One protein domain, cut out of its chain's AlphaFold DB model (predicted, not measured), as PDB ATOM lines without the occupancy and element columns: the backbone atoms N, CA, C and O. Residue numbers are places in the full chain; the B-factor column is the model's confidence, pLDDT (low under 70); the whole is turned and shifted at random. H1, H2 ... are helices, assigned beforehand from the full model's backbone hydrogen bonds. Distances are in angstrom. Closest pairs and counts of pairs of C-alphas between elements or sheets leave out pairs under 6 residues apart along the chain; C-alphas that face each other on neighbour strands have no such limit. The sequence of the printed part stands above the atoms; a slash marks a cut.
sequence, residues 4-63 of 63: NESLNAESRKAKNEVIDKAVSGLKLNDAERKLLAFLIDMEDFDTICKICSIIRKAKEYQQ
ATOM      1  N   ASN A   4     296.399 244.040  42.485       59.59
ATOM      2  CA  ASN A   4     295.636 244.244  43.720       59.59
ATOM      3  C   ASN A   4     296.511 244.646  44.914       59.59
ATOM      4  O   ASN A   4     296.098 245.482  45.714       59.59
ATOM      5  N   GLU A   5     297.712 244.081  45.046       60.69
ATOM      6  CA  GLU A   5     298.650 244.463  46.112       60.69
ATOM      7  C   GLU A   5     299.134 245.904  45.925       60.69
ATOM      8  O   GLU A   5     299.227 246.648  46.900       60.69
ATOM      9  N   SER A   6     299.375 246.319  44.676       57.12
ATOM     10  CA  SER A   6     299.761 247.696  44.346       57.12
ATOM     11  C   SER A   6     298.650 248.705  44.656       57.12
ATOM     12  O   SER A   6     298.912 249.701  45.324       57.12
ATOM     13  N   LEU A   7     297.405 248.430  44.245       59.06
ATOM     14  CA  LEU A   7     296.250 249.300  44.523       59.06
ATOM     15  C   LEU A   7     295.980 249.437  46.030       59.06
ATOM     16  O   LEU A   7     295.687 250.527  46.520       59.06
ATOM     17  N   ASN A   8     296.128 248.342  46.781       68.75
ATOM     18  CA  ASN A   8     295.972 248.354  48.233       68.75
ATOM     19  C   ASN A   8     297.103 249.152  48.918       68.75
ATOM     20  O   ASN A   8     296.863 249.926  49.844       68.75
ATOM     21  N   ALA A   9     298.340 249.042  48.425       68.19
ATOM     22  CA  ALA A   9     299.468 249.826  48.928       68.19
ATOM     23  C   ALA A   9     299.320 251.336  48.652       68.19
ATOM     24  O   ALA A   9     299.612 252.148  49.533       68.19
ATOM     25  N   GLU A  10     298.833 251.718  47.469       70.25
ATOM     26  CA  GLU A  10     298.553 253.116  47.114       70.25
ATOM     27  C   GLU A  10     297.409 253.700  47.956       70.25
ATOM     28  O   GLU A  10     297.552 254.788  48.520       70.25
ATOM     29  N   SER A  11     296.321 252.941  48.133       76.88
ATOM     30  CA  SER A  11     295.205 253.283  49.029       76.88
ATOM     31  C   SER A  11     295.681 253.491  50.471       76.88
ATOM     32  O   SER A  11     295.393 254.520  51.090       76.88
ATOM     33  N   ARG A  12     296.490 252.564  51.001       78.75
ATOM     34  CA  ARG A  12     297.044 252.648  52.360       78.75
ATOM     35  C   ARG A  12     297.943 253.872  52.536       78.75
ATOM     36  O   ARG A  12     297.853 254.558  53.553       78.75
ATOM     37  N   LYS A  13     298.794 254.172  51.551       82.62
ATOM     38  CA  LYS A  13     299.675 255.346  51.591       82.62
ATOM     39  C   LYS A  13     298.873 256.649  51.627       82.62
ATOM     40  O   LYS A  13     299.148 257.497  52.472       82.62
ATOM     41  N   ALA A  14     297.854 256.783  50.779       81.62
ATOM     42  CA  ALA A  14     296.994 257.964  50.776       81.62
ATOM     43  C   ALA A  14     296.256 258.146  52.117       81.62
ATOM     44  O   ALA A  14     296.188 259.258  52.643       81.62
ATOM     45  N   LYS A  15     295.759 257.056  52.719       77.19
ATOM     46  CA  LYS A  15     295.111 257.083  54.044       77.19
ATOM     47  C   LYS A  15     296.083 257.509  55.151       77.19
ATOM     48  O   LYS A  15     295.730 258.363  55.962       77.19
ATOM     49  N   ASN A  16     297.311 256.984  55.137       82.88
ATOM     50  CA  ASN A  16     298.375 257.395  56.061       82.88
ATOM     51  C   ASN A  16     298.643 258.901  55.990       82.88
ATOM     52  O   ASN A  16     298.649 259.568  57.019       82.88
ATOM     53  N   GLU A  17     298.786 259.460  54.786       85.56
ATOM     54  CA  GLU A  17     299.067 260.890  54.612       85.56
ATOM     55  C   GLU A  17     297.953 261.791  55.168       85.56
ATOM     56  O   GLU A  17     298.228 262.870  55.699       85.56
ATOM     57  N   VAL A  18     296.687 261.374  55.059       83.19
ATOM     58  CA  VAL A  18     295.565 262.138  55.624       83.19
ATOM     59  C   VAL A  18     295.561 262.068  57.150       83.19
ATOM     60  O   VAL A  18     295.359 263.090  57.807       83.19
ATOM     61  N   ILE A  19     295.818 260.894  57.722       81.62
ATOM     62  CA  ILE A  19     295.875 260.718  59.177       81.62
ATOM     63  C   ILE A  19     297.030 261.506  59.767       81.62
ATOM     64  O   ILE A  19     296.813 262.253  60.716       81.62
ATOM     65  N   ASP A  20     298.218 261.410  59.171       83.75
ATOM     66  CA  ASP A  20     299.404 262.145  59.608       83.75
ATOM     67  C   ASP A  20     299.145 263.654  59.632       83.75
ATOM     68  O   ASP A  20     299.550 264.342  60.571       83.75
ATOM     69  N   LYS A  21     298.403 264.180  58.648       86.19
ATOM     70  CA  LYS A  21     297.937 265.575  58.659       86.19
ATOM     71  C   LYS A  21     296.928 265.836  59.777       86.19
ATOM     72  O   LYS A  21     297.043 266.850  60.460       86.19
ATOM     73  N   ALA A  22     295.953 264.950  59.976       82.75
ATOM     74  CA  ALA A  22     294.891 265.114  60.970       82.75
ATOM     75  C   ALA A  22     295.407 265.098  62.418       82.75
ATOM     76  O   ALA A  22     294.855 265.787  63.277       82.75
ATOM     77  N   VAL A  23     296.469 264.333  62.683       82.38
ATOM     78  CA  VAL A  23     297.105 264.214  64.004       82.38
ATOM     79  C   VAL A  23     298.414 265.001  64.114       82.38
ATOM     80  O   VAL A  23     299.125 264.892  65.116       82.38
ATOM     81  N   SER A  24     298.737 265.812  63.102       87.31
ATOM     82  CA  SER A  24     299.938 266.641  63.086       87.31
ATOM     83  C   SER A  24     299.965 267.590  64.285       87.31
ATOM     84  O   SER A  24     298.964 268.217  64.630       87.31
ATOM     85  N   GLY A  25     301.115 267.676  64.955       85.25
ATOM     86  CA  GLY A  25     301.287 268.494  66.160       85.25
ATOM     87  C   GLY A  25     300.752 267.867  67.453       85.25
ATOM     88  O   GLY A  25     300.975 268.428  68.527       85.25
ATOM     89  N   LEU A  26     300.109 266.694  67.403       86.25
ATOM     90  CA  LEU A  26     299.665 265.984  68.603       86.25
ATOM     91  C   LEU A  26     300.780 265.105  69.181       86.25
ATOM     92  O   LEU A  26     301.424 264.324  68.479       86.25
ATOM     93  N   LYS A  27     300.968 265.164  70.505       88.19
ATOM     94  CA  LYS A  27     301.780 264.176  71.231       88.19
ATOM     95  C   LYS A  27     300.980 262.885  71.407       88.19
ATOM     96  O   LYS A  27     300.255 262.723  72.394       88.19
ATOM     97  N   LEU A  28     301.119 261.993  70.430       88.00
ATOM     98  CA  LEU A  28     300.519 260.661  70.454       88.00
ATOM     99  C   LEU A  28     301.348 259.681  71.290       88.00
ATOM    100  O   LEU A  28     302.558 259.548  71.070       88.00
ATOM    101  N   ASN A  29     300.682 258.970  72.197       89.69
ATOM    102  CA  ASN A  29     301.245 257.838  72.926       89.69
ATOM    103  C   ASN A  29     301.227 256.551  72.075       89.69
ATOM    104  O   ASN A  29     300.653 256.504  70.985       89.69
ATOM    105  N   ASP A  30     301.858 255.491  72.578       91.62
ATOM    106  CA  ASP A  30     301.979 254.221  71.855       91.62
ATOM    107  C   ASP A  30     300.632 253.556  71.554       91.62
ATOM    108  O   ASP A  30     300.472 252.946  70.498       91.62
ATOM    109  N   ALA A  31     299.657 253.671  72.459       90.56
ATOM    110  CA  ALA A  31     298.330 253.100  72.254       90.56
ATOM    111  C   ALA A  31     297.575 253.842  71.140       90.56
ATOM    112  O   ALA A  31     296.995 253.203  70.265       90.56
ATOM    113  N   GLU A  32     297.648 255.174  71.121       89.81
ATOM    114  CA  GLU A  32     297.061 256.028  70.083       89.81
ATOM    115  C   GLU A  32     297.681 255.726  68.708       89.81
ATOM    116  O   GLU A  32     296.958 255.576  67.726       89.81
ATOM    117  N   ARG A  33     299.006 255.540  68.632       88.00
ATOM    118  CA  ARG A  33     299.698 255.164  67.384       88.00
ATOM    119  C   ARG A  33     299.275 253.787  66.873       88.00
ATOM    120  O   ARG A  33     299.000 253.636  65.685       88.00
ATOM    121  N   LYS A  34     299.200 252.793  67.764       89.00
ATOM    122  CA  LYS A  34     298.755 251.431  67.420       89.00
ATOM    123  C   LYS A  34     297.294 251.405  66.976       89.00
ATOM    124  O   LYS A  34     296.971 250.706  66.020       89.00
ATOM    125  N   LEU A  35     296.432 252.189  67.626       86.19
ATOM    126  CA  LEU A  35     295.032 252.335  67.232       86.19
ATOM    127  C   LEU A  35     294.916 252.926  65.823       86.19
ATOM    128  O   LEU A  35     294.202 252.368  65.000       86.19
ATOM    129  N   LEU A  36     295.636 254.010  65.519       84.62
ATOM    130  CA  LEU A  36     295.602 254.615  64.183       84.62
ATOM    131  C   LEU A  36     296.062 253.631  63.100       84.62
ATOM    132  O   LEU A  36     295.371 253.487  62.095       84.62
ATOM    133  N   ALA A  37     297.160 252.905  63.334       83.44
ATOM    134  CA  ALA A  37     297.653 251.883  62.407       83.44
ATOM    135  C   ALA A  37     296.616 250.774  62.149       83.44
ATOM    136  O   ALA A  37     296.381 250.409  61.001       83.44
ATOM    137  N   PHE A  38     295.941 250.295  63.198       83.75
ATOM    138  CA  PHE A  38     294.853 249.324  63.060       83.75
ATOM    139  C   PHE A  38     293.686 249.868  62.224       83.75
ATOM    140  O   PHE A  38     293.140 249.164  61.377       83.75
ATOM    141  N   LEU A  39     293.306 251.129  62.433       79.38
ATOM    142  CA  LEU A  39     292.191 251.733  61.703       79.38
ATOM    143  C   LEU A  39     292.511 251.923  60.214       79.38
ATOM    144  O   LEU A  39     291.626 251.748  59.382       79.38
ATOM    145  N   ILE A  40     293.765 252.223  59.866       78.56
ATOM    146  CA  ILE A  40     294.232 252.298  58.471       78.56
ATOM    147  C   ILE A  40     294.003 250.974  57.741       78.56
ATOM    148  O   ILE A  40     293.555 250.977  56.593       78.56
ATOM    149  N   ASP A  41     294.266 249.856  58.417       80.75
ATOM    150  CA  ASP A  41     294.080 248.515  57.862       80.75
ATOM    151  C   ASP A  41     292.604 248.095  57.757       80.75
ATOM    152  O   ASP A  41     292.276 247.249  56.929       80.75
ATOM    153  N   MET A  42     291.704 248.706  58.536       77.12
ATOM    154  CA  MET A  42     290.247 248.486  58.453       77.12
ATOM    155  C   MET A  42     289.589 249.173  57.247       77.12
ATOM    156  O   MET A  42     288.415 248.943  56.975       77.12
ATOM    157  N   GLU A  43     290.321 250.039  56.545       68.94
ATOM    158  CA  GLU A  43     289.876 250.796  55.372       68.94
ATOM    159  C   GLU A  43     288.684 251.759  55.560       68.94
ATOM    160  O   GLU A  43     288.350 252.472  54.612       68.94
ATOM    161  N   ASP A  44     288.111 251.867  56.762       77.00
ATOM    162  CA  ASP A  44     287.015 252.783  57.103       77.00
ATOM    163  C   ASP A  44     287.531 254.200  57.412       77.00
ATOM    164  O   ASP A  44     287.821 254.581  58.553       77.00
ATOM    165  N   PHE A  45     287.644 254.993  56.351       77.44
ATOM    166  CA  PHE A  45     288.159 256.357  56.397       77.44
ATOM    167  C   PHE A  45     287.319 257.314  57.256       77.44
ATOM    168  O   PHE A  45     287.861 258.171  57.955       77.44
ATOM    169  N   ASP A  46     285.999 257.146  57.258       82.88
ATOM    170  CA  ASP A  46     285.088 258.013  58.005       82.88
ATOM    171  C   ASP A  46     285.284 257.838  59.515       82.88
ATOM    172  O   ASP A  46     285.350 258.812  60.278       82.88
ATOM    173  N   THR A  47     285.427 256.586  59.953       83.44
ATOM    174  CA  THR A  47     285.724 256.252  61.350       83.44
ATOM    175  C   THR A  47     287.107 256.756  61.763       83.44
ATOM    176  O   THR A  47     287.246 257.356  62.835       83.44
ATOM    177  N   ILE A  48     288.115 256.606  60.898       82.62
ATOM    178  CA  ILE A  48     289.467 257.143  61.110       82.62
ATOM    179  C   ILE A  48     289.430 258.655  61.386       82.62
ATOM    180  O   ILE A  48     290.002 259.121  62.376       82.62
ATOM    181  N   CYS A  49     288.746 259.435  60.541       83.62
ATOM    182  CA  CYS A  49     288.679 260.891  60.683       83.62
ATOM    183  C   CYS A  49     287.976 261.324  61.981       83.62
ATOM    184  O   CYS A  49     288.425 262.264  62.654       83.62
ATOM    185  N   LYS A  50     286.903 260.622  62.372       88.56
ATOM    186  CA  LYS A  50     286.200 260.862  63.644       88.56
ATOM    187  C   LYS A  50     287.118 260.604  64.838       88.56
ATOM    188  O   LYS A  50     287.201 261.447  65.728       88.56
ATOM    189  N   ILE A  51     287.860 259.496  64.832       87.56
ATOM    190  CA  ILE A  51     288.791 259.154  65.917       87.56
ATOM    191  C   ILE A  51     289.935 260.169  66.011       87.56
ATOM    192  O   ILE A  51     290.236 260.629  67.111       87.56
ATOM    193  N   CYS A  52     290.516 260.601  64.888       86.56
ATOM    194  CA  CYS A  52     291.538 261.656  64.893       86.56
ATOM    195  C   CYS A  52     291.012 262.954  65.531       86.56
ATOM    196  O   CYS A  52     291.694 263.575  66.347       86.56
ATOM    197  N   SER A  53     289.769 263.330  65.212       88.44
ATOM    198  CA  SER A  53     289.112 264.507  65.795       88.44
ATOM    199  C   SER A  53     288.903 264.366  67.307       88.44
ATOM    200  O   SER A  53     289.124 265.325  68.047       88.44
ATOM    201  N   ILE A  54     288.529 263.169  67.777       90.19
ATOM    202  CA  ILE A  54     288.384 262.856  69.207       90.19
ATOM    203  C   ILE A  54     289.733 262.952  69.923       90.19
ATOM    204  O   ILE A  54     289.813 263.616  70.953       90.19
ATOM    205  N   ILE A  55     290.793 262.346  69.372       87.88
ATOM    206  CA  ILE A  55     292.146 262.411  69.949       87.88
ATOM    207  C   ILE A  55     292.582 263.872  70.076       87.88
ATOM    208  O   ILE A  55     293.010 264.287  71.150       87.88
ATOM    209  N   ARG A  56     292.417 264.678  69.018       87.62
ATOM    210  CA  ARG A  56     292.741 266.110  69.059       87.62
ATOM    211  C   ARG A  56     291.991 266.824  70.181       87.62
ATOM    212  O   ARG A  56     292.616 267.490  71.002       87.62
ATOM    213  N   LYS A  57     290.669 266.640  70.252       91.38
ATOM    214  CA  LYS A  57     289.834 267.280  71.273       91.38
ATOM    215  C   LYS A  57     290.222 266.845  72.688       91.38
ATOM    216  O   LYS A  57     290.281 267.677  73.586       91.38
ATOM    217  N   ALA A  58     290.539 265.566  72.888       89.06
ATOM    218  CA  ALA A  58     290.998 265.052  74.173       89.06
ATOM    219  C   ALA A  58     292.309 265.718  74.627       89.06
ATOM    220  O   ALA A  58     292.439 266.053  75.801       89.06
ATOM    221  N   LYS A  59     293.254 265.967  73.708       86.81
ATOM    222  CA  LYS A  59     294.499 266.692  74.023       86.81
ATOM    223  C   LYS A  59     294.247 268.165  74.345       86.81
ATOM    224  O   LYS A  59     294.891 268.679  75.250       86.81
ATOM    225  N   GLU A  60     293.321 268.824  73.643       88.25
ATOM    226  CA  GLU A  60     292.917 270.207  73.950       88.25
ATOM    227  C   GLU A  60     292.355 270.339  75.374       88.25
ATOM    228  O   GLU A  60     292.644 271.320  76.041       88.25
ATOM    229  N   TYR A  61     291.590 269.354  75.858       88.25
ATOM    230  CA  TYR A  61     291.054 269.355  77.228       88.25
ATOM    231  C   TYR A  61     292.088 269.040  78.319       88.25
ATOM    232  O   TYR A  61     291.800 269.246  79.495       88.25
ATOM    233  N   GLN A  62     293.247 268.481  77.961       72.88
ATOM    234  CA  GLN A  62     294.322 268.164  78.910       72.88
ATOM    235  C   GLN A  62     295.315 269.321  79.118       72.88
ATOM    236  O   GLN A  62     296.189 269.192  79.977       72.88
ATOM    237  N   GLN A  63     295.213 270.399  78.331       58.84
ATOM    238  CA  GLN A  63     295.970 271.645  78.511       58.84
ATOM    239  C   GLN A  63     295.198 272.623  79.394       58.84
ATOM    240  O   GLN A  63     295.877 273.355  80.146       58.84
TER     241      GLN A  63
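What this domain is: This is residues 4 to 63 of the 63 residues of an uncharacterized protein of [Clostridium] innocuum 2959 (UniProt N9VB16). Three helices form an elongated, staggered bundle: H1 makes one end of the rod and H3 the other, and the shorter H2 runs back between them along the chain. The bundle is up and down, each helix running against the one before it. The printed part has 60 residues, all helix by class, and is only just compact, close to loose, with a radius of gyration of the C-alphas of 12.2 A and spans of 44 by 20 by 17 A.

How they stand to each other: H1, residues 4 to 22, touches H3, residues 45 to 61, with its residues 15 to 22 alone, the same way at a shallow tilt of 23 degrees; the closest C-alphas, of Ala 22 and Cys 52, are 6.2 A apart. H1 and H2, residues 30 to 41, form a helical hairpin at a steep tilt of 41 degrees, with the closest C-alphas, of Lys 15 and Ile 40, 6.6 A apart. H2 and H3 form another at 18 degrees, a shallow tilt, closest at the C-alphas of Leu 39 and Ile 48, 6.1 A. In H1, H2 and H3 every O i to N i+4 pair is within hydrogen-bond range.

Where its parts are: H1 spans 27.1 A from C-alpha 4 at (295.636, 244.244, 43.720), H2 17.1 A, and H3 24.7 A to C-alpha 61 at (291.054, 269.355, 77.228).

The domain as a whole: The C-alphas farthest apart, of Asn 4 and Gln 63, are 44.3 A apart. The printed part has no cut and no long link; pLDDT is under 70 at residues 4 to 9, 43 and 63.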